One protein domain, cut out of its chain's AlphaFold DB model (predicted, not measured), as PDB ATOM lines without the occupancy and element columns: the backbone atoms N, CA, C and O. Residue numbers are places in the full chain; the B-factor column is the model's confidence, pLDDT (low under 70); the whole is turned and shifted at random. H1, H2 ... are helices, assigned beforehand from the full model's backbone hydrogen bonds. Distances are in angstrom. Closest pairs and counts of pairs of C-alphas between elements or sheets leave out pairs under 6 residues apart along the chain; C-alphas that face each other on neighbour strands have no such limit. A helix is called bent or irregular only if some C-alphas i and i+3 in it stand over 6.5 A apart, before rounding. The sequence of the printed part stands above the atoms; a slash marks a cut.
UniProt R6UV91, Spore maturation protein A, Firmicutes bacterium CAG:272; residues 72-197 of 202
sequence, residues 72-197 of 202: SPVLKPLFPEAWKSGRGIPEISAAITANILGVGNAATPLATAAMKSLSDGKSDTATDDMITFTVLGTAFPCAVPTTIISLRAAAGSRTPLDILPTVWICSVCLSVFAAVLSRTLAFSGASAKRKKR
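AT A GLANCE: This is residues 72 to 197 of the 202 residues of the protein "Spore maturation protein A" of Firmicutes bacterium CAG:272 (UniProt R6UV91). One long helix, H7, runs along one side of a small group of three nearly aligned helices, H3, H4 and H5, with H5 between H4 and H7. H6 sits off at one end, away from the other helices, at the other end residues 191 to 197 of H7 stick out, and the short H1 and H2 lie at the edge of the group. The printed part has 126 residues with seven named helices, H1 to H7 in order along the chain, and no named strand; the class is all helix. It is only just loose, close to compact, with a radius of gyration of the C-alphas of 16.9 A, and it spans 61 by 26 by 25 A.

IN THESE COORDINATES: H1, residues 72 to 75, begins at C-alpha 72 (-38.920, -5.105, -50.626) and is 4.9 A long. H2, residues 80 to 85, is 8.6 A long. H3, residues 89 to 100, measures 16.3 A, and H4, residues 104 to 118, 20.3 A. H4 is neither bent nor irregular, but only just: C-alphas 105 and 108 are 6.4 A apart. H5, residues 128 to 137, is 13.7 A long and begins at C-alpha 128 (-52.270, -2.095, -38.664). H6, residues 146 to 154, is 12.1 A long. H7, residues 164 to 197, measures 48.7 A and ends at C-alpha 197 (-69.641, -2.741, -40.999).

HOW THE PARTS SIT: H5 is the hub, touching H2, H4 and H7. H7 touches H5 with residues 175 to 186 alone, at a shallow tilt of 16 degrees, opposite ways; the closest C-alphas, of Thr 132 and Ser 182, are 5.5 A apart. H4 and H5 form a helical hairpin at a shallow tilt of 3 degrees, with the C-alphas of Leu 118 and Met 130 closest at 6.2 A. H3 and H4 form another, at a shallow tilt of 23 degrees, with the C-alphas of Glu 91 and Ala 114 closest at 4.7 A. H3 and H5 are close but not clearly touching; their closest C-alphas, of Ile 96 and Gly 137, are 7.8 A apart. H2 and H5 only just touch, with 3 pairs of C-alphas within 8 A; the closest, of Glu 81 and Asp 129, are 6.7 A apart. H1 touches no helix but is near H3. H6 touches no helix. Every O i to N i+4 pair is within hydrogen-bond range in H2, H3, H5, H6 and H7, and 9 of 11 are in H4; H1 is too short for such a pair.

THE WHOLE: The two C-alphas farthest apart, of Arg 158 and Arg 197, are 61.6 A apart. The printed part has no cut and no long link. Mean pLDDT of the printed part is 77.5; residues 102 to 106, 122 to 123 and 187 to 197 are under 70.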
ATOM      1  N   SER A  72     -37.579  -5.330 -50.077       73.56
ATOM      2  CA  SER A  72     -38.920  -5.105 -50.626       73.56
ATOM      3  C   SER A  72     -39.808  -6.358 -50.685       73.56
ATOM      4  O   SER A  72     -40.950  -6.272 -50.228       73.56
ATOM      5  N   PRO A  73     -39.349  -7.545 -51.143       77.31
ATOM      6  CA  PRO A  73     -40.183  -8.753 -51.137       77.31
ATOM      7  C   PRO A  73     -40.643  -9.189 -49.738       77.31
ATOM      8  O   PRO A  73     -41.693  -9.815 -49.626       77.31
ATOM      9  N   VAL A  74     -39.903  -8.840 -48.681       79.25
ATOM     10  CA  VAL A  74     -40.264  -9.131 -47.284       79.25
ATOM     11  C   VAL A  74     -41.102  -7.997 -46.687       79.25
ATOM     12  O   VAL A  74     -42.094  -8.252 -46.009       79.25
ATOM     13  N   LEU A  75     -40.758  -6.740 -46.977       78.56
ATOM     14  CA  LEU A  75     -41.439  -5.562 -46.422       78.56
ATOM     15  C   LEU A  75     -42.815  -5.308 -47.045       78.56
ATOM     16  O   LEU A  75     -43.752  -4.940 -46.337       78.56
ATOM     17  N   LYS A  76     -42.980  -5.561 -48.344       81.25
ATOM     18  CA  LYS A  76     -44.249  -5.382 -49.063       81.25
ATOM     19  C   LYS A  76     -45.407  -6.199 -48.462       81.25
ATOM     20  O   LYS A  76     -46.475  -5.626 -48.244       81.25
ATOM     21  N   PRO A  77     -45.253  -7.504 -48.151       80.75
ATOM     22  CA  PRO A  77     -46.278  -8.265 -47.451       80.75
ATOM     23  C   PRO A  77     -46.321  -7.997 -45.945       80.75
ATOM     24  O   PRO A  77     -47.173  -8.598 -45.303       80.75
ATOM     25  N   LEU A  78     -45.477  -7.140 -45.364       81.50
ATOM     26  CA  LEU A  78     -45.573  -6.698 -43.963       81.50
ATOM     27  C   LEU A  78     -46.308  -5.355 -43.828       81.50
ATOM     28  O   LEU A  78     -47.111  -5.208 -42.911       81.50
ATOM     29  N   PHE A  79     -46.118  -4.437 -44.782       85.81
ATOM     30  CA  PHE A  79     -46.642  -3.062 -44.762       85.81
ATOM     31  C   PHE A  79     -47.476  -2.734 -46.020       85.81
ATOM     32  O   PHE A  79     -47.047  -1.972 -46.889       85.81
ATOM     33  N   PRO A  80     -48.659  -3.348 -46.189       81.56
ATOM     34  CA  PRO A  80     -49.444  -3.285 -47.413       81.56
ATOM     35  C   PRO A  80     -50.131  -1.928 -47.575       81.56
ATOM     36  O   PRO A  80     -50.332  -1.498 -48.707       81.56
ATOM     37  N   GLU A  81     -50.502  -1.254 -46.483       80.56
ATOM     38  CA  GLU A  81     -51.167   0.049 -46.539       80.56
ATOM     39  C   GLU A  81     -50.143   1.159 -46.824       80.56
ATOM     40  O   GLU A  81     -50.390   2.034 -47.660       80.56
ATOM     41  N   ALA A  82     -48.942   1.065 -46.246       83.12
ATOM     42  CA  ALA A  82     -47.802   1.912 -46.591       83.12
ATOM     43  C   ALA A  82     -47.419   1.760 -48.073       83.12
ATOM     44  O   ALA A  82     -47.245   2.755 -48.776       83.12
ATOM     45  N   TRP A  83     -47.373   0.524 -48.592       80.56
ATOM     46  CA  TRP A  83     -47.022   0.277 -49.997       80.56
ATOM     47  C   TRP A  83     -48.097   0.722 -50.995       80.56
ATOM     48  O   TRP A  83     -47.762   1.154 -52.095       80.56
ATOM     49  N   LYS A  84     -49.385   0.638 -50.631       79.00
ATOM     50  CA  LYS A  84     -50.495   1.152 -51.456       79.00
ATOM     51  C   LYS A  84     -50.544   2.677 -51.479       79.00
ATOM     52  O   LYS A  84     -50.862   3.255 -52.512       79.00
ATOM     53  N   SER A  85     -50.274   3.319 -50.343       77.56
ATOM     54  CA  SER A  85     -50.300   4.781 -50.223       77.56
ATOM     55  C   SER A  85     -49.010   5.448 -50.707       77.56
ATOM     56  O   SER A  85     -49.013   6.649 -50.971       77.56
ATOM     57  N   GLY A  86     -47.914   4.688 -50.817       76.25
ATOM     58  CA  GLY A  86     -46.587   5.198 -51.163       76.25
ATOM     59  C   GLY A  86     -45.951   6.056 -50.064       76.25
ATOM     60  O   GLY A  86     -44.965   6.741 -50.325       76.25
ATOM     61  N   ARG A  87     -46.508   6.061 -48.845       77.00
ATOM     62  CA  ARG A  87     -46.055   6.910 -47.730       77.00
ATOM     63  C   ARG A  87     -45.223   6.102 -46.739       77.00
ATOM     64  O   ARG A  87     -45.569   4.968 -46.422       77.00
ATOM     65  N   GLY A  88     -44.145   6.695 -46.228       76.50
ATOM     66  CA  GLY A  88     -43.358   6.118 -45.133       76.50
ATOM     67  C   GLY A  88     -42.425   4.964 -45.517       76.50
ATOM     68  O   GLY A  88     -41.761   4.422 -44.638       76.50
ATOM     69  N   ILE A  89     -42.369   4.558 -46.794       80.62
ATOM     70  CA  ILE A  89     -41.527   3.434 -47.242       80.62
ATOM     71  C   ILE A  89     -40.033   3.709 -46.987       80.62
ATOM     72  O   ILE A  89     -39.385   2.843 -46.393       80.62
ATOM     73  N   PRO A  90     -39.466   4.875 -47.371       77.00
ATOM     74  CA  PRO A  90     -38.059   5.170 -47.101       77.00
ATOM     75  C   PRO A  90     -37.728   5.159 -45.604       77.00
ATOM     76  O   PRO A  90     -36.720   4.587 -45.196       77.00
ATOM     77  N   GLU A  91     -38.601   5.726 -44.769       80.19
ATOM     78  CA  GLU A  91     -38.390   5.843 -43.326       80.19
ATOM     79  C   GLU A  91     -38.473   4.487 -42.618       80.19
ATOM     80  O   GLU A  91     -37.634   4.186 -41.765       80.19
ATOM     81  N   ILE A  92     -39.438   3.639 -42.995       85.06
ATOM     82  CA  ILE A  92     -39.541   2.261 -42.494       85.06
ATOM     83  C   ILE A  92     -38.282   1.488 -42.875       85.06
ATOM     84  O   ILE A  92     -37.640   0.889 -42.013       85.06
ATOM     85  N   SER A  93     -37.884   1.534 -44.145       81.00
ATOM     86  CA  SER A  93     -36.705   0.813 -44.616       81.00
ATOM     87  C   SER A  93     -35.419   1.292 -43.949       81.00
ATOM     88  O   SER A  93     -34.582   0.464 -43.583       81.00
ATOM     89  N   ALA A  94     -35.271   2.599 -43.722       78.12
ATOM     90  CA  ALA A  94     -34.145   3.163 -42.989       78.12
ATOM     91  C   ALA A  94     -34.122   2.692 -41.526       78.12
ATOM     92  O   ALA A  94     -33.069   2.287 -41.033       78.12
ATOM     93  N   ALA A  95     -35.270   2.683 -40.840       81.44
ATOM     94  CA  ALA A  95     -35.371   2.231 -39.454       81.44
ATOM     95  C   ALA A  95     -35.089   0.726 -39.300       81.44
ATOM     96  O   ALA A  95     -34.377   0.316 -38.381       81.44
ATOM     97  N   ILE A  96     -35.605  -0.102 -40.211       81.56
ATOM     98  CA  ILE A  96     -35.349  -1.549 -40.231       81.56
ATOM     99  C   ILE A  96     -33.870  -1.811 -40.513       81.56
ATOM    100  O   ILE A  96     -33.222  -2.556 -39.784       81.56
ATOM    101  N   THR A  97     -33.308  -1.137 -41.515       77.62
ATOM    102  CA  THR A  97     -31.886  -1.237 -41.858       77.62
ATOM    103  C   THR A  97     -30.988  -0.831 -40.693       77.62
ATOM    104  O   THR A  97     -30.032  -1.539 -40.388       77.62
ATOM    105  N   ALA A  98     -31.294   0.278 -40.015       76.31
ATOM    106  CA  ALA A  98     -30.528   0.742 -38.860       76.31
ATOM    107  C   ALA A  98     -30.510  -0.300 -37.732       76.31
ATOM    108  O   ALA A  98     -29.463  -0.536 -37.128       76.31
ATOM    109  N   ASN A  99     -31.648  -0.958 -37.488       79.25
ATOM    110  CA  ASN A  99     -31.739  -2.047 -36.518       79.25
ATOM    111  C   ASN A  99     -30.958  -3.292 -36.959       79.25
ATOM    112  O   ASN A  99     -30.241  -3.871 -36.144       79.25
ATOM    113  N   ILE A 100     -31.027  -3.671 -38.239       76.81
ATOM    114  CA  ILE A 100     -30.271  -4.816 -38.769       76.81
ATOM    115  C   ILE A 100     -28.766  -4.570 -38.671       76.81
ATOM    116  O   ILE A 100     -28.027  -5.432 -38.206       76.81
ATOM    117  N   LEU A 101     -28.293  -3.382 -39.044       74.69
ATOM    118  CA  LEU A 101     -26.870  -3.037 -39.009       74.69
ATOM    119  C   LEU A 101     -26.312  -2.859 -37.587       74.69
ATOM    120  O   LEU A 101     -25.120  -2.604 -37.431       74.69
ATOM    121  N   GLY A 102     -27.139  -2.984 -36.546       67.69
ATOM    122  CA  GLY A 102     -26.688  -2.796 -35.170       67.69
ATOM    123  C   GLY A 102     -26.432  -1.336 -34.809       67.69
ATOM    124  O   GLY A 102     -25.798  -1.042 -33.796       67.69
ATOM    125  N   VAL A 103     -26.955  -0.407 -35.612       68.31
ATOM    126  CA  VAL A 103     -26.943   1.035 -35.356       68.31
ATOM    127  C   VAL A 103     -28.167   1.394 -34.500       68.31
ATOM    128  O   VAL A 103     -28.922   2.319 -34.796       68.31
ATOM    129  N   GLY A 104     -28.394   0.636 -33.419       63.66
ATOM    130  CA  GLY A 104     -29.608   0.731 -32.588       63.66
ATOM    131  C   GLY A 104     -29.827   2.125 -31.987       63.66
ATOM    132  O   GLY A 104     -30.953   2.572 -31.781       63.66
ATOM    133  N   ASN A 105     -28.734   2.860 -31.809       63.78
ATOM    134  CA  ASN A 105     -28.733   4.237 -31.347       63.78
ATOM    135  C   ASN A 105     -29.436   5.192 -32.340       63.78
ATOM    136  O   ASN A 105     -30.349   5.917 -31.955       63.78
ATOM    137  N   ALA A 106     -29.129   5.126 -33.640       65.19
ATOM    138  CA  ALA A 106     -29.834   5.932 -34.648       65.19
ATOM    139  C   ALA A 106     -31.203   5.344 -35.047       65.19
ATOM    140  O   ALA A 106     -32.024   6.031 -35.657       65.19
ATOM    141  N   ALA A 107     -31.475   4.087 -34.697       73.00
ATOM    142  CA  ALA A 107     -32.713   3.414 -35.067       73.00
ATOM    143  C   ALA A 107     -33.956   4.026 -34.404       73.00
ATOM    144  O   ALA A 107     -35.007   4.099 -35.032       73.00
ATOM    145  N   THR A 108     -33.840   4.517 -33.166       78.56
ATOM    146  CA  THR A 108     -34.970   5.107 -32.425       78.56
ATOM    147  C   THR A 108     -35.522   6.383 -33.084       78.56
ATOM    148  O   THR A 108     -36.725   6.428 -33.350       78.56
ATOM    149  N   PRO A 109     -34.711   7.411 -33.418       73.81
ATOM    150  CA  PRO A 109     -35.230   8.587 -34.119       73.81
ATOM    151  C   PRO A 109     -35.782   8.241 -35.512       73.81
ATOM    152  O   PRO A 109     -36.842   8.748 -35.884       73.81
ATOM    153  N   LEU A 110     -35.144   7.319 -36.245       78.56
ATOM    154  CA  LEU A 110     -35.660   6.820 -37.529       78.56
ATOM    155  C   LEU A 110     -37.017   6.122 -37.370       78.56
ATOM    156  O   LEU A 110     -37.941   6.382 -38.138       78.56
ATOM    157  N   ALA A 111     -37.179   5.299 -36.333       84.69
ATOM    158  CA  ALA A 111     -38.435   4.633 -36.021       84.69
ATOM    159  C   ALA A 111     -39.545   5.635 -35.674       84.69
ATOM    160  O   ALA A 111     -40.675   5.477 -36.129       84.69
ATOM    161  N   THR A 112     -39.239   6.704 -34.930       85.25
ATOM    162  CA  THR A 112     -40.231   7.758 -34.655       85.25
ATOM    163  C   THR A 112     -40.644   8.525 -35.912       85.25
ATOM    164  O   THR A 112     -41.822   8.847 -36.063       85.25
ATOM    165  N   ALA A 113     -39.714   8.769 -36.843       82.94
ATOM    166  CA  ALA A 113     -40.030   9.366 -38.138       82.94
ATOM    167  C   ALA A 113     -40.932   8.437 -38.970       82.94
ATOM    168  O   ALA A 113     -41.968   8.880 -39.458       82.94
ATOM    169  N   ALA A 114     -40.612   7.140 -39.030       86.12
ATOM    170  CA  ALA A 114     -41.433   6.134 -39.703       86.12
ATOM    171  C   ALA A 114     -42.852   6.052 -39.117       86.12
ATOM    172  O   ALA A 114     -43.829   6.056 -39.861       86.12
ATOM    173  N   MET A 115     -42.986   6.063 -37.785       88.62
ATOM    174  CA  MET A 115     -44.288   6.074 -37.108       88.62
ATOM    175  C   MET A 115     -45.108   7.321 -37.439       88.62
ATOM    176  O   MET A 115     -46.321   7.231 -37.619       88.62
ATOM    177  N   LYS A 116     -44.456   8.483 -37.560       84.75
ATOM    178  CA  LYS A 116     -45.117   9.725 -37.971       84.75
ATOM    179  C   LYS A 116     -45.569   9.674 -39.433       84.75
ATOM    180  O   LYS A 116     -46.660  10.151 -39.723       84.75
ATOM    181  N   SER A 117     -44.776   9.074 -40.321       84.69
ATOM    182  CA  SER A 117     -45.132   8.892 -41.737       84.69
ATOM    183  C   SER A 117     -46.225   7.835 -41.955       84.69
ATOM    184  O   SER A 117     -47.000   7.951 -42.904       84.69
ATOM    185  N   LEU A 118     -46.318   6.833 -41.072       83.81
ATOM    186  CA  LEU A 118     -47.377   5.812 -41.052       83.81
ATOM    187  C   LEU A 118     -48.696   6.301 -40.436       83.81
ATOM    188  O   LEU A 118     -49.749   5.716 -40.697       83.81
ATOM    189  N   SER A 119     -48.645   7.340 -39.601       82.69
ATOM    190  CA  SER A 119     -49.840   7.942 -39.019       82.69
ATOM    191  C   SER A 119     -50.614   8.730 -40.075       82.69
ATOM    192  O   SER A 119     -50.068   9.539 -40.825       82.69
ATOM    193  N   ASP A 120     -51.927   8.538 -40.094       72.94
ATOM    194  CA  ASP A 120     -52.869   9.332 -40.879       72.94
ATOM    195  C   ASP A 120     -53.134  10.722 -40.263       72.94
ATOM    196  O   ASP A 120     -53.836  11.541 -40.864       72.94
ATOM    197  N   GLY A 121     -52.551  11.008 -39.089       70.00
ATOM    198  CA  GLY A 121     -52.582  12.302 -38.402       70.00
ATOM    199  C   GLY A 121     -53.967  12.736 -37.915       70.00
ATOM    200  O   GLY A 121     -54.123  13.864 -37.455       70.00
ATOM    201  N   LYS A 122     -54.975  11.868 -38.052       63.69
ATOM    202  CA  LYS A 122     -56.393  12.169 -37.798       63.69
ATOM    203  C   LYS A 122     -57.029  11.237 -36.772       63.69
ATOM    204  O   LYS A 122     -58.035  11.601 -36.174       63.69
ATOM    205  N   SER A 123     -56.473  10.042 -36.598       68.50
ATOM    206  CA  SER A 123     -57.005   9.001 -35.729       68.50
ATOM    207  C   SER A 123     -56.143   8.856 -34.476       68.50
ATOM    208  O   SER A 123     -54.926   8.733 -34.571       68.50
ATOM    209  N   ASP A 124     -56.782   8.796 -33.306       74.81
ATOM    210  CA  ASP A 124     -56.136   8.393 -32.044       74.81
ATOM    211  C   ASP A 124     -55.921   6.860 -31.973       74.81
ATOM    212  O   ASP A 124     -55.331   6.317 -31.044       74.81
ATOM    213  N   THR A 125     -56.410   6.124 -32.978       77.25
ATOM    214  CA  THR A 125     -56.226   4.674 -33.121       77.25
ATOM    215  C   THR A 125     -55.068   4.370 -34.067       77.25
ATOM    216  O   THR A 125     -55.070   4.831 -35.209       77.25
ATOM    217  N   ALA A 126     -54.127   3.538 -33.615       81.69
ATOM    218  CA  ALA A 126     -53.008   3.060 -34.424       81.69
ATOM    219  C   ALA A 126     -53.479   2.224 -35.629       81.69
ATOM    220  O   ALA A 126     -54.402   1.411 -35.517       81.69
ATOM    221  N   THR A 127     -52.820   2.407 -36.775       83.25
ATOM    222  CA  THR A 127     -53.057   1.605 -37.982       83.25
ATOM    223  C   THR A 127     -52.379   0.236 -37.877       83.25
ATOM    224  O   THR A 127     -51.427   0.054 -37.115       83.25
ATOM    225  N   ASP A 128     -52.838  -0.738 -38.665       84.00
ATOM    226  CA  ASP A 128     -52.270  -2.095 -38.664       84.00
ATOM    227  C   ASP A 128     -50.767  -2.088 -39.020       84.00
ATOM    228  O   ASP A 128     -49.989  -2.868 -38.464       84.00
ATOM    229  N   ASP A 129     -50.339  -1.160 -39.882       85.94
ATOM    230  CA  ASP A 129     -48.934  -0.978 -40.261       85.94
ATOM    231  C   ASP A 129     -48.112  -0.366 -39.111       85.94
ATOM    232  O   ASP A 129     -46.990  -0.809 -38.875       85.94
ATOM    233  N   MET A 130     -48.673   0.567 -38.326       87.00
ATOM    234  CA  MET A 130     -48.028   1.085 -37.104       87.00
ATOM    235  C   MET A 130     -47.865  -0.004 -36.037       87.00
ATOM    236  O   MET A 130     -46.822  -0.086 -35.383       87.00
ATOM    237  N   ILE A 131     -48.878  -0.859 -35.866       87.31
ATOM    238  CA  ILE A 131     -48.827  -1.988 -34.926       87.31
ATOM    239  C   ILE A 131     -47.761  -2.988 -35.383       87.31
ATOM    240  O   ILE A 131     -46.897  -3.369 -34.596       87.31
ATOM    241  N   THR A 132     -47.777  -3.362 -36.665       87.81
ATOM    242  CA  THR A 132     -46.791  -4.281 -37.253       87.81
ATOM    243  C   THR A 132     -45.376  -3.722 -37.118       87.81
ATOM    244  O   THR A 132     -44.477  -4.444 -36.693       87.81
ATOM    245  N   PHE A 133     -45.178  -2.429 -37.395       87.81
ATOM    246  CA  PHE A 133     -43.883  -1.764 -37.253       87.81
ATOM    247  C   PHE A 133     -43.392  -1.776 -35.805       87.81
ATOM    248  O   PHE A 133     -42.228  -2.065 -35.555       87.81
ATOM    249  N   THR A 134     -44.282  -1.516 -34.846       87.88
ATOM    250  CA  THR A 134     -43.941  -1.521 -33.417       87.88
ATOM    251  C   THR A 134     -43.557  -2.920 -32.940       87.88
ATOM    252  O   THR A 134     -42.534  -3.087 -32.278       87.88
ATOM    253  N   VAL A 135     -44.340  -3.940 -33.304       87.06
ATOM    254  CA  VAL A 135     -44.079  -5.339 -32.933       87.06
ATOM    255  C   VAL A 135     -42.761  -5.816 -33.542       87.06
ATOM    256  O   VAL A 135     -41.905  -6.342 -32.831       87.06
ATOM    257  N   LEU A 136     -42.547  -5.559 -34.832       82.94
ATOM    258  CA  LEU A 136     -41.297  -5.896 -35.513       82.94
ATOM    259  C   LEU A 136     -40.110  -5.093 -34.950       82.94
ATOM    260  O   LEU A 136     -39.024  -5.642 -34.798       82.94
ATOM    261  N   GLY A 137     -40.362  -3.853 -34.522       80.06
ATOM    262  CA  GLY A 137     -39.473  -2.965 -33.769       80.06
ATOM    263  C   GLY A 137     -38.781  -3.611 -32.578       80.06
ATOM    264  O   GLY A 137     -37.607  -3.358 -32.323       80.06
ATOM    265  N   THR A 138     -39.504  -4.475 -31.873       77.94
ATOM    266  CA  THR A 138     -38.995  -5.185 -30.690       77.94
ATOM    267  C   THR A 138     -38.240  -6.468 -31.024       77.94
ATOM    268  O   THR A 138     -37.554  -7.019 -30.168       77.94
ATOM    269  N   ALA A 139     -38.363  -6.944 -32.262       78.50
ATOM    270  CA  ALA A 139     -37.901  -8.253 -32.690       78.50
ATOM    271  C   ALA A 139     -37.015  -8.192 -33.937       78.50
ATOM    272  O   ALA A 139     -36.883  -9.207 -34.614       78.50
ATOM    273  N   PHE A 140     -36.439  -7.036 -34.284       72.50
ATOM    274  CA  PHE A 140     -35.657  -6.908 -35.512       72.50
ATOM    275  C   PHE A 140     -34.432  -7.830 -35.532       72.50
ATOM    276  O   PHE A 140     -33.756  -7.992 -34.510       72.50
ATOM    277  N   PRO A 141     -34.096  -8.401 -36.703       71.19
ATOM    278  CA  PRO A 141     -32.958  -9.289 -36.817       71.19
ATOM    279  C   PRO A 141     -31.676  -8.458 -36.771       71.19
ATOM    280  O   PRO A 141     -31.373  -7.741 -37.713       71.19
ATOM    281  N   CYS A 142     -30.925  -8.529 -35.673       75.75
ATOM    282  CA  CYS A 142     -29.682  -7.776 -35.521       75.75
ATOM    283  C   CYS A 142     -28.507  -8.552 -36.137       75.75
ATOM    284  O   CYS A 142     -28.152  -9.631 -35.659       75.75
ATOM    285  N   ALA A 143     -27.888  -8.009 -37.187       72.81
ATOM    286  CA  ALA A 143     -26.714  -8.598 -37.825       72.81
ATOM    287  C   ALA A 143     -25.439  -8.357 -37.002       72.81
ATOM    288  O   ALA A 143     -24.600  -9.252 -36.905       72.81
ATOM    289  N   VAL A 144     -25.298  -7.182 -36.376       74.44
ATOM    290  CA  VAL A 144     -24.111  -6.834 -35.577       74.44
ATOM    291  C   VAL A 144     -24.520  -6.333 -34.186       74.44
ATOM    292  O   VAL A 144     -24.778  -5.143 -34.010       74.44
ATOM    293  N   PRO A 145     -24.542  -7.191 -33.151       73.62
ATOM    294  CA  PRO A 145     -24.875  -6.799 -31.782       73.62
ATOM    295  C   PRO A 145     -23.692  -6.085 -31.105       73.62
ATOM    296  O   PRO A 145     -23.115  -6.577 -30.132       73.62
ATOM    297  N   THR A 146     -23.314  -4.916 -31.629       71.56
ATOM    298  CA  THR A 146     -22.142  -4.128 -31.208       71.56
ATOM    299  C   THR A 146     -22.107  -3.887 -29.701       71.56
ATOM    300  O   THR A 146     -21.057  -4.058 -29.089       71.56
ATOM    301  N   THR A 147     -23.250  -3.589 -29.079       74.50
ATOM    302  CA  THR A 147     -23.362  -3.346 -27.633       74.50
ATOM    303  C   THR A 147     -22.999  -4.569 -26.788       74.50
ATOM    304  O   THR A 147     -22.275  -4.450 -25.799       74.50
ATOM    305  N   ILE A 148     -23.465  -5.764 -27.170       77.31
ATOM    306  CA  ILE A 148     -23.158  -6.993 -26.422       77.31
ATOM    307  C   ILE A 148     -21.706  -7.404 -26.675       77.31
ATOM    308  O   ILE A 148     -21.015  -7.820 -25.746       77.31
ATOM    309  N   ILE A 149     -21.212  -7.224 -27.905       79.25
ATOM    310  CA  ILE A 149     -19.806  -7.461 -28.249       79.25
ATOM    311  C   ILE A 149     -18.895  -6.556 -27.408       79.25
ATOM    312  O   ILE A 149     -17.949  -7.053 -26.794       79.25
ATOM    313  N   SER A 150     -19.200  -5.257 -27.305       71.94
ATOM    314  CA  SER A 150     -18.419  -4.317 -26.491       71.94
ATOM    315  C   SER A 150     -18.481  -4.648 -25.004       71.94
ATOM    316  O   SER A 150     -17.464  -4.570 -24.322       71.94
ATOM    317  N   LEU A 151     -19.646  -5.070 -24.504       78.75
ATOM    318  CA  LEU A 151     -19.803  -5.455 -23.102       78.75
ATOM    319  C   LEU A 151     -18.983  -6.712 -22.776       78.75
ATOM    320  O   LEU A 151     -18.302  -6.756 -21.755       78.75
ATOM    321  N   ARG A 152     -18.989  -7.711 -23.666       79.38
ATOM    322  CA  ARG A 152     -18.169  -8.924 -23.525       79.38
ATOM    323  C   ARG A 152     -16.678  -8.615 -23.581       79.38
ATOM    324  O   ARG A 152     -15.922  -9.163 -22.783       79.38
ATOM    325  N   ALA A 153     -16.257  -7.745 -24.497       77.25
ATOM    326  CA  ALA A 153     -14.868  -7.310 -24.586       77.25
ATOM    327  C   ALA A 153     -14.425  -6.579 -23.304       77.25
ATOM    328  O   ALA A 153     -13.386  -6.911 -22.743       77.25
ATOM    329  N   ALA A 154     -15.248  -5.658 -22.790       72.75
ATOM    330  CA  ALA A 154     -14.983  -4.938 -21.543       72.75
ATOM    331  C   ALA A 154     -14.944  -5.860 -20.308       72.75
ATOM    332  O   ALA A 154     -14.193  -5.603 -19.373       72.75
ATOM    333  N   ALA A 155     -15.705  -6.957 -20.322       79.56
ATOM    334  CA  ALA A 155     -15.689  -7.984 -19.279       79.56
ATOM    335  C   ALA A 155     -14.503  -8.972 -19.382       79.56
ATOM    336  O   ALA A 155     -14.447  -9.935 -18.621       79.56
ATOM    337  N   GLY A 156     -13.562  -8.771 -20.316       80.12
ATOM    338  CA  GLY A 156     -12.359  -9.603 -20.459       80.12
ATOM    339  C   GLY A 156     -12.549 -10.890 -21.271       80.12
ATOM    340  O   GLY A 156     -11.710 -11.789 -21.214       80.12
ATOM    341  N   SER A 157     -13.637 -11.008 -22.040       80.94
ATOM    342  CA  SER A 157     -13.887 -12.179 -22.887       80.94
ATOM    343  C   SER A 157     -12.820 -12.310 -23.978       80.94
ATOM    344  O   SER A 157     -12.690 -11.427 -24.824       80.94
ATOM    345  N   ARG A 158     -12.128 -13.458 -24.035       77.50
ATOM    346  CA  ARG A 158     -11.157 -13.780 -25.103       77.50
ATOM    347  C   ARG A 158     -11.814 -13.959 -26.475       77.50
ATOM    348  O   ARG A 158     -11.181 -13.686 -27.487       77.50
ATOM    349  N   THR A 159     -13.088 -14.352 -26.502       83.81
ATOM    350  CA  THR A 159     -13.889 -14.501 -27.729       83.81
ATOM    351  C   THR A 159     -15.219 -13.724 -27.635       83.81
ATOM    352  O   THR A 159     -16.287 -14.274 -27.351       83.81
ATOM    353  N   PRO A 160     -15.204 -12.389 -27.818       76.81
ATOM    354  CA  PRO A 160     -16.421 -11.574 -27.756       76.81
ATOM    355  C   PRO A 160     -17.454 -11.911 -28.845       76.81
ATOM    356  O   PRO A 160     -18.637 -11.650 -28.643       76.81
ATOM    357  N   LEU A 161     -17.017 -12.497 -29.967       83.62
ATOM    358  CA  LEU A 161     -17.831 -12.752 -31.163       83.62
ATOM    359  C   LEU A 161     -18.525 -14.125 -31.194       83.62
ATOM    360  O   LEU A 161     -19.428 -14.310 -32.006       83.62
ATOM    361  N   ASP A 162     -18.191 -15.061 -30.298       86.88
ATOM    362  CA  ASP A 162     -18.773 -16.422 -30.291       86.88
ATOM    363  C   ASP A 162     -20.300 -16.441 -30.103       86.88
ATOM    364  O   ASP A 162     -20.967 -17.431 -30.388       86.88
ATOM    365  N   ILE A 163     -20.881 -15.333 -29.641       84.88
ATOM    366  CA  ILE A 163     -22.329 -15.184 -29.480       84.88
ATOM    367  C   ILE A 163     -23.073 -14.957 -30.800       84.88
ATOM    368  O   ILE A 163     -24.294 -15.104 -30.820       84.88
ATOM    369  N   LEU A 164     -22.377 -14.593 -31.883       85.25
ATOM    370  CA  LEU A 164     -23.004 -14.194 -33.149       85.25
ATOM    371  C   LEU A 164     -23.971 -15.245 -33.712       85.25
ATOM    372  O   LEU A 164     -25.108 -14.869 -34.003       85.25
ATOM    373  N   PRO A 165     -23.616 -16.545 -33.798       86.31
ATOM    374  CA  PRO A 165     -24.531 -17.552 -34.331       86.31
ATOM    375  C   PRO A 165     -25.819 -17.649 -33.508       86.31
ATOM    376  O   PRO A 165     -26.915 -17.699 -34.060       86.31
ATOM    377  N   THR A 166     -25.693 -17.598 -32.179       86.38
ATOM    378  CA  THR A 166     -26.840 -17.657 -31.262       86.38
ATOM    379  C   THR A 166     -27.728 -16.424 -31.411       86.38
ATOM    380  O   THR A 166     -28.950 -16.544 -31.465       86.38
ATOM    381  N   VAL A 167     -27.127 -15.235 -31.526       86.69
ATOM    382  CA  VAL A 167     -27.866 -13.980 -31.721       86.69
ATOM    383  C   VAL A 167     -28.620 -13.996 -33.044       86.69
ATOM    384  O   VAL A 167     -29.794 -13.633 -33.061       86.69
ATOM    385  N   TRP A 168     -28.001 -14.443 -34.136       86.62
ATOM    386  CA  TRP A 168     -28.669 -14.507 -35.436       86.62
ATOM    387  C   TRP A 168     -29.843 -15.478 -35.427       86.62
ATOM    388  O   TRP A 168     -30.928 -15.101 -35.862       86.62
ATOM    389  N   ILE A 169     -29.667 -16.682 -34.873       87.25
ATOM    390  CA  ILE A 169     -30.748 -17.671 -34.773       87.25
ATOM    391  C   ILE A 169     -31.907 -17.104 -33.948       87.25
ATOM    392  O   ILE A 169     -33.033 -17.042 -34.438       87.25
ATOM    393  N   CYS A 170     -31.636 -16.626 -32.729       87.31
ATOM    394  CA  CYS A 170     -32.672 -16.062 -31.863       87.31
ATOM    395  C   CYS A 170     -33.382 -14.875 -32.517       87.31
ATOM    396  O   CYS A 170     -34.610 -14.813 -32.492       87.31
ATOM    397  N   SER A 171     -32.631 -13.953 -33.124       85.62
ATOM    398  CA  SER A 171     -33.219 -12.744 -33.701       85.62
ATOM    399  C   SER A 171     -34.067 -13.072 -34.927       85.62
ATOM    400  O   SER A 171     -35.178 -12.571 -35.029       85.62
ATOM    401  N   VAL A 172     -33.612 -13.969 -35.809       85.44
ATOM    402  CA  VAL A 172     -34.405 -14.415 -36.965       85.44
ATOM    403  C   VAL A 172     -35.669 -15.147 -36.513       85.44
ATOM    404  O   VAL A 172     -36.753 -14.834 -37.006       85.44
ATOM    405  N   CYS A 173     -35.574 -16.069 -35.550       87.50
ATOM    406  CA  CYS A 173     -36.746 -16.768 -35.014       87.50
ATOM    407  C   CYS A 173     -37.772 -15.789 -34.428       87.50
ATOM    408  O   CYS A 173     -38.964 -15.900 -34.718       87.50
ATOM    409  N   LEU A 174     -37.312 -14.807 -33.649       87.31
ATOM    410  CA  LEU A 174     -38.181 -13.809 -33.034       87.31
ATOM    411  C   LEU A 174     -38.801 -12.874 -34.081       87.31
ATOM    412  O   LEU A 174     -40.000 -12.620 -34.025       87.31
ATOM    413  N   SER A 175     -38.019 -12.423 -35.070       85.38
ATOM    414  CA  SER A 175     -38.501 -11.619 -36.200       85.38
ATOM    415  C   SER A 175     -39.603 -12.332 -36.977       85.38
ATOM    416  O   SER A 175     -40.637 -11.736 -37.273       85.38
ATOM    417  N   VAL A 176     -39.395 -13.611 -37.308       85.81
ATOM    418  CA  VAL A 176     -40.370 -14.418 -38.051       85.81
ATOM    419  C   VAL A 176     -41.635 -14.611 -37.221       85.81
ATOM    420  O   VAL A 176     -42.736 -14.404 -37.728       85.81
ATOM    421  N   PHE A 177     -41.496 -14.943 -35.937       87.25
ATOM    422  CA  PHE A 177     -42.637 -15.084 -35.037       87.25
ATOM    423  C   PHE A 177     -43.439 -13.779 -34.923       87.25
ATOM    424  O   PHE A 177     -44.659 -13.787 -35.085       87.25
ATOM    425  N   ALA A 178     -42.761 -12.647 -34.727       86.06
ATOM    426  CA  ALA A 178     -43.363 -11.319 -34.659       86.06
ATOM    427  C   ALA A 178     -44.094 -10.941 -35.960       86.06
ATOM    428  O   ALA A 178     -45.223 -10.443 -35.923       86.06
ATOM    429  N   ALA A 179     -43.488 -11.221 -37.116       85.12
ATOM    430  CA  ALA A 179     -44.086 -11.010 -38.432       85.12
ATOM    431  C   ALA A 179     -45.355 -11.854 -38.638       85.12
ATOM    432  O   ALA A 179     -46.391 -11.337 -39.056       85.12
ATOM    433  N   VAL A 180     -45.310 -13.147 -38.309       85.56
ATOM    434  CA  VAL A 180     -46.465 -14.048 -38.459       85.56
ATOM    435  C   VAL A 180     -47.589 -13.664 -37.497       85.56
ATOM    436  O   VAL A 180     -48.753 -13.582 -37.898       85.56
ATOM    437  N   LEU A 181     -47.260 -13.383 -36.235       86.38
ATOM    438  CA  LEU A 181     -48.238 -13.020 -35.213       86.38
ATOM    439  C   LEU A 181     -48.934 -11.693 -35.540       86.38
ATOM    440  O   LEU A 181     -50.160 -11.615 -35.520       86.38
ATOM    441  N   SER A 182     -48.169 -10.658 -35.897       84.62
ATOM    442  CA  SER A 182     -48.740  -9.356 -36.268       84.62
ATOM    443  C   SER A 182     -49.678  -9.471 -37.471       84.62
ATOM    444  O   SER A 182     -50.776  -8.910 -37.453       84.62
ATOM    445  N   ARG A 183     -49.315 -10.265 -38.487       80.81
ATOM    446  CA  ARG A 183     -50.147 -10.417 -39.687       80.81
ATOM    447  C   ARG A 183     -51.389 -11.264 -39.497       80.81
ATOM    448  O   ARG A 183     -52.441 -10.901 -40.021       80.81
ATOM    449  N   THR A 184     -51.300 -12.353 -38.744       79.88
ATOM    450  CA  THR A 184     -52.471 -13.185 -38.434       79.88
ATOM    451  C   THR A 184     -53.509 -12.401 -37.626       79.88
ATOM    452  O   THR A 184     -54.702 -12.447 -37.940       79.88
ATOM    453  N   LEU A 185     -53.066 -11.592 -36.659       79.94
ATOM    454  CA  LEU A 185     -53.949 -10.738 -35.865       79.94
ATOM    455  C   LEU A 185     -54.535  -9.569 -36.671       79.94
ATOM    456  O   LEU A 185     -55.730  -9.296 -36.547       79.94
ATOM    457  N   ALA A 186     -53.753  -8.933 -37.550       73.75
ATOM    458  CA  ALA A 186     -54.252  -7.882 -38.443       73.75
ATOM    459  C   ALA A 186     -55.325  -8.411 -39.418       73.75
ATOM    460  O   ALA A 186     -56.380  -7.795 -39.584       73.75
ATOM    461  N   PHE A 187     -55.124  -9.601 -40.000       60.34
ATOM    462  CA  PHE A 187     -56.129 -10.253 -40.853       60.34
ATOM    463  C   PHE A 187     -57.423 -10.577 -40.092       60.34
ATOM    464  O   PHE A 187     -58.526 -10.371 -40.610       60.34
ATOM    465  N   SER A 188     -57.301 -11.044 -38.847       57.50
ATOM    466  CA  SER A 188     -58.451 -11.335 -37.987       57.50
ATOM    467  C   SER A 188     -59.221 -10.058 -37.607       57.50
ATOM    468  O   SER A 188     -60.455 -10.032 -37.651       57.50
ATOM    469  N   GLY A 189     -58.513  -8.958 -37.328       55.69
ATOM    470  CA  GLY A 189     -59.098  -7.644 -37.034       55.69
ATOM    471  C   GLY A 189     -59.799  -6.997 -38.235       55.69
ATOM    472  O   GLY A 189     -60.903  -6.461 -38.095       55.69
ATOM    473  N   ALA A 190     -59.218  -7.104 -39.434       55.84
ATOM    474  CA  ALA A 190     -59.835  -6.635 -40.676       55.84
ATOM    475  C   ALA A 190     -61.116  -7.421 -41.017       55.84
ATOM    476  O   ALA A 190     -62.118  -6.829 -41.430       55.84
ATOM    477  N   SER A 191     -61.124  -8.739 -40.781       49.16
ATOM    478  CA  SER A 191     -62.308  -9.594 -40.943       49.16
ATOM    479  C   SER A 191     -63.426  -9.224 -39.954       49.16
ATOM    480  O   SER A 191     -64.590  -9.084 -40.343       49.16
ATOM    481  N   ALA A 192     -63.077  -8.937 -38.694       51.41
ATOM    482  CA  ALA A 192     -64.022  -8.480 -37.673       51.41
ATOM    483  C   ALA A 192     -64.596  -7.076 -37.962       51.41
ATOM    484  O   ALA A 192     -65.813  -6.882 -37.872       51.41
ATOM    485  N   LYS A 193     -63.764  -6.109 -38.389       53.28
ATOM    486  CA  LYS A 193     -64.220  -4.771 -38.827       53.28
ATOM    487  C   LYS A 193     -65.150  -4.861 -40.041       53.28
ATOM    488  O   LYS A 193     -66.173  -4.180 -40.073       53.28
ATOM    489  N   ARG A 194     -64.842  -5.726 -41.016       49.66
ATOM    490  CA  ARG A 194     -65.666  -5.932 -42.223       49.66
ATOM    491  C   ARG A 194     -67.007  -6.604 -41.913       49.66
ATOM    492  O   ARG A 194     -68.002  -6.266 -42.549       49.66
ATOM    493  N   LYS A 195     -67.054  -7.498 -40.917       41.56
ATOM    494  CA  LYS A 195     -68.299  -8.102 -40.419       41.56
ATOM    495  C   LYS A 195     -69.170  -7.065 -39.706       41.56
ATOM    496  O   LYS A 195     -70.324  -6.913 -40.083       41.56
ATOM    497  N   LYS A 196     -68.603  -6.271 -38.787       46.38
ATOM    498  CA  LYS A 196     -69.330  -5.223 -38.042       46.38
ATOM    499  C   LYS A 196     -69.899  -4.122 -38.949       46.38
ATOM    500  O   LYS A 196     -71.023  -3.690 -38.739       46.38
ATOM    501  N   ARG A 197     -69.171  -3.725 -40.001       49.69
ATOM    502  CA  ARG A 197     -69.641  -2.741 -40.999       49.69
ATOM    503  C   ARG A 197     -70.781  -3.261 -41.885       49.69
ATOM    504  O   ARG A 197     -71.514  -2.465 -42.436       49.69
TER     505      ARG A 197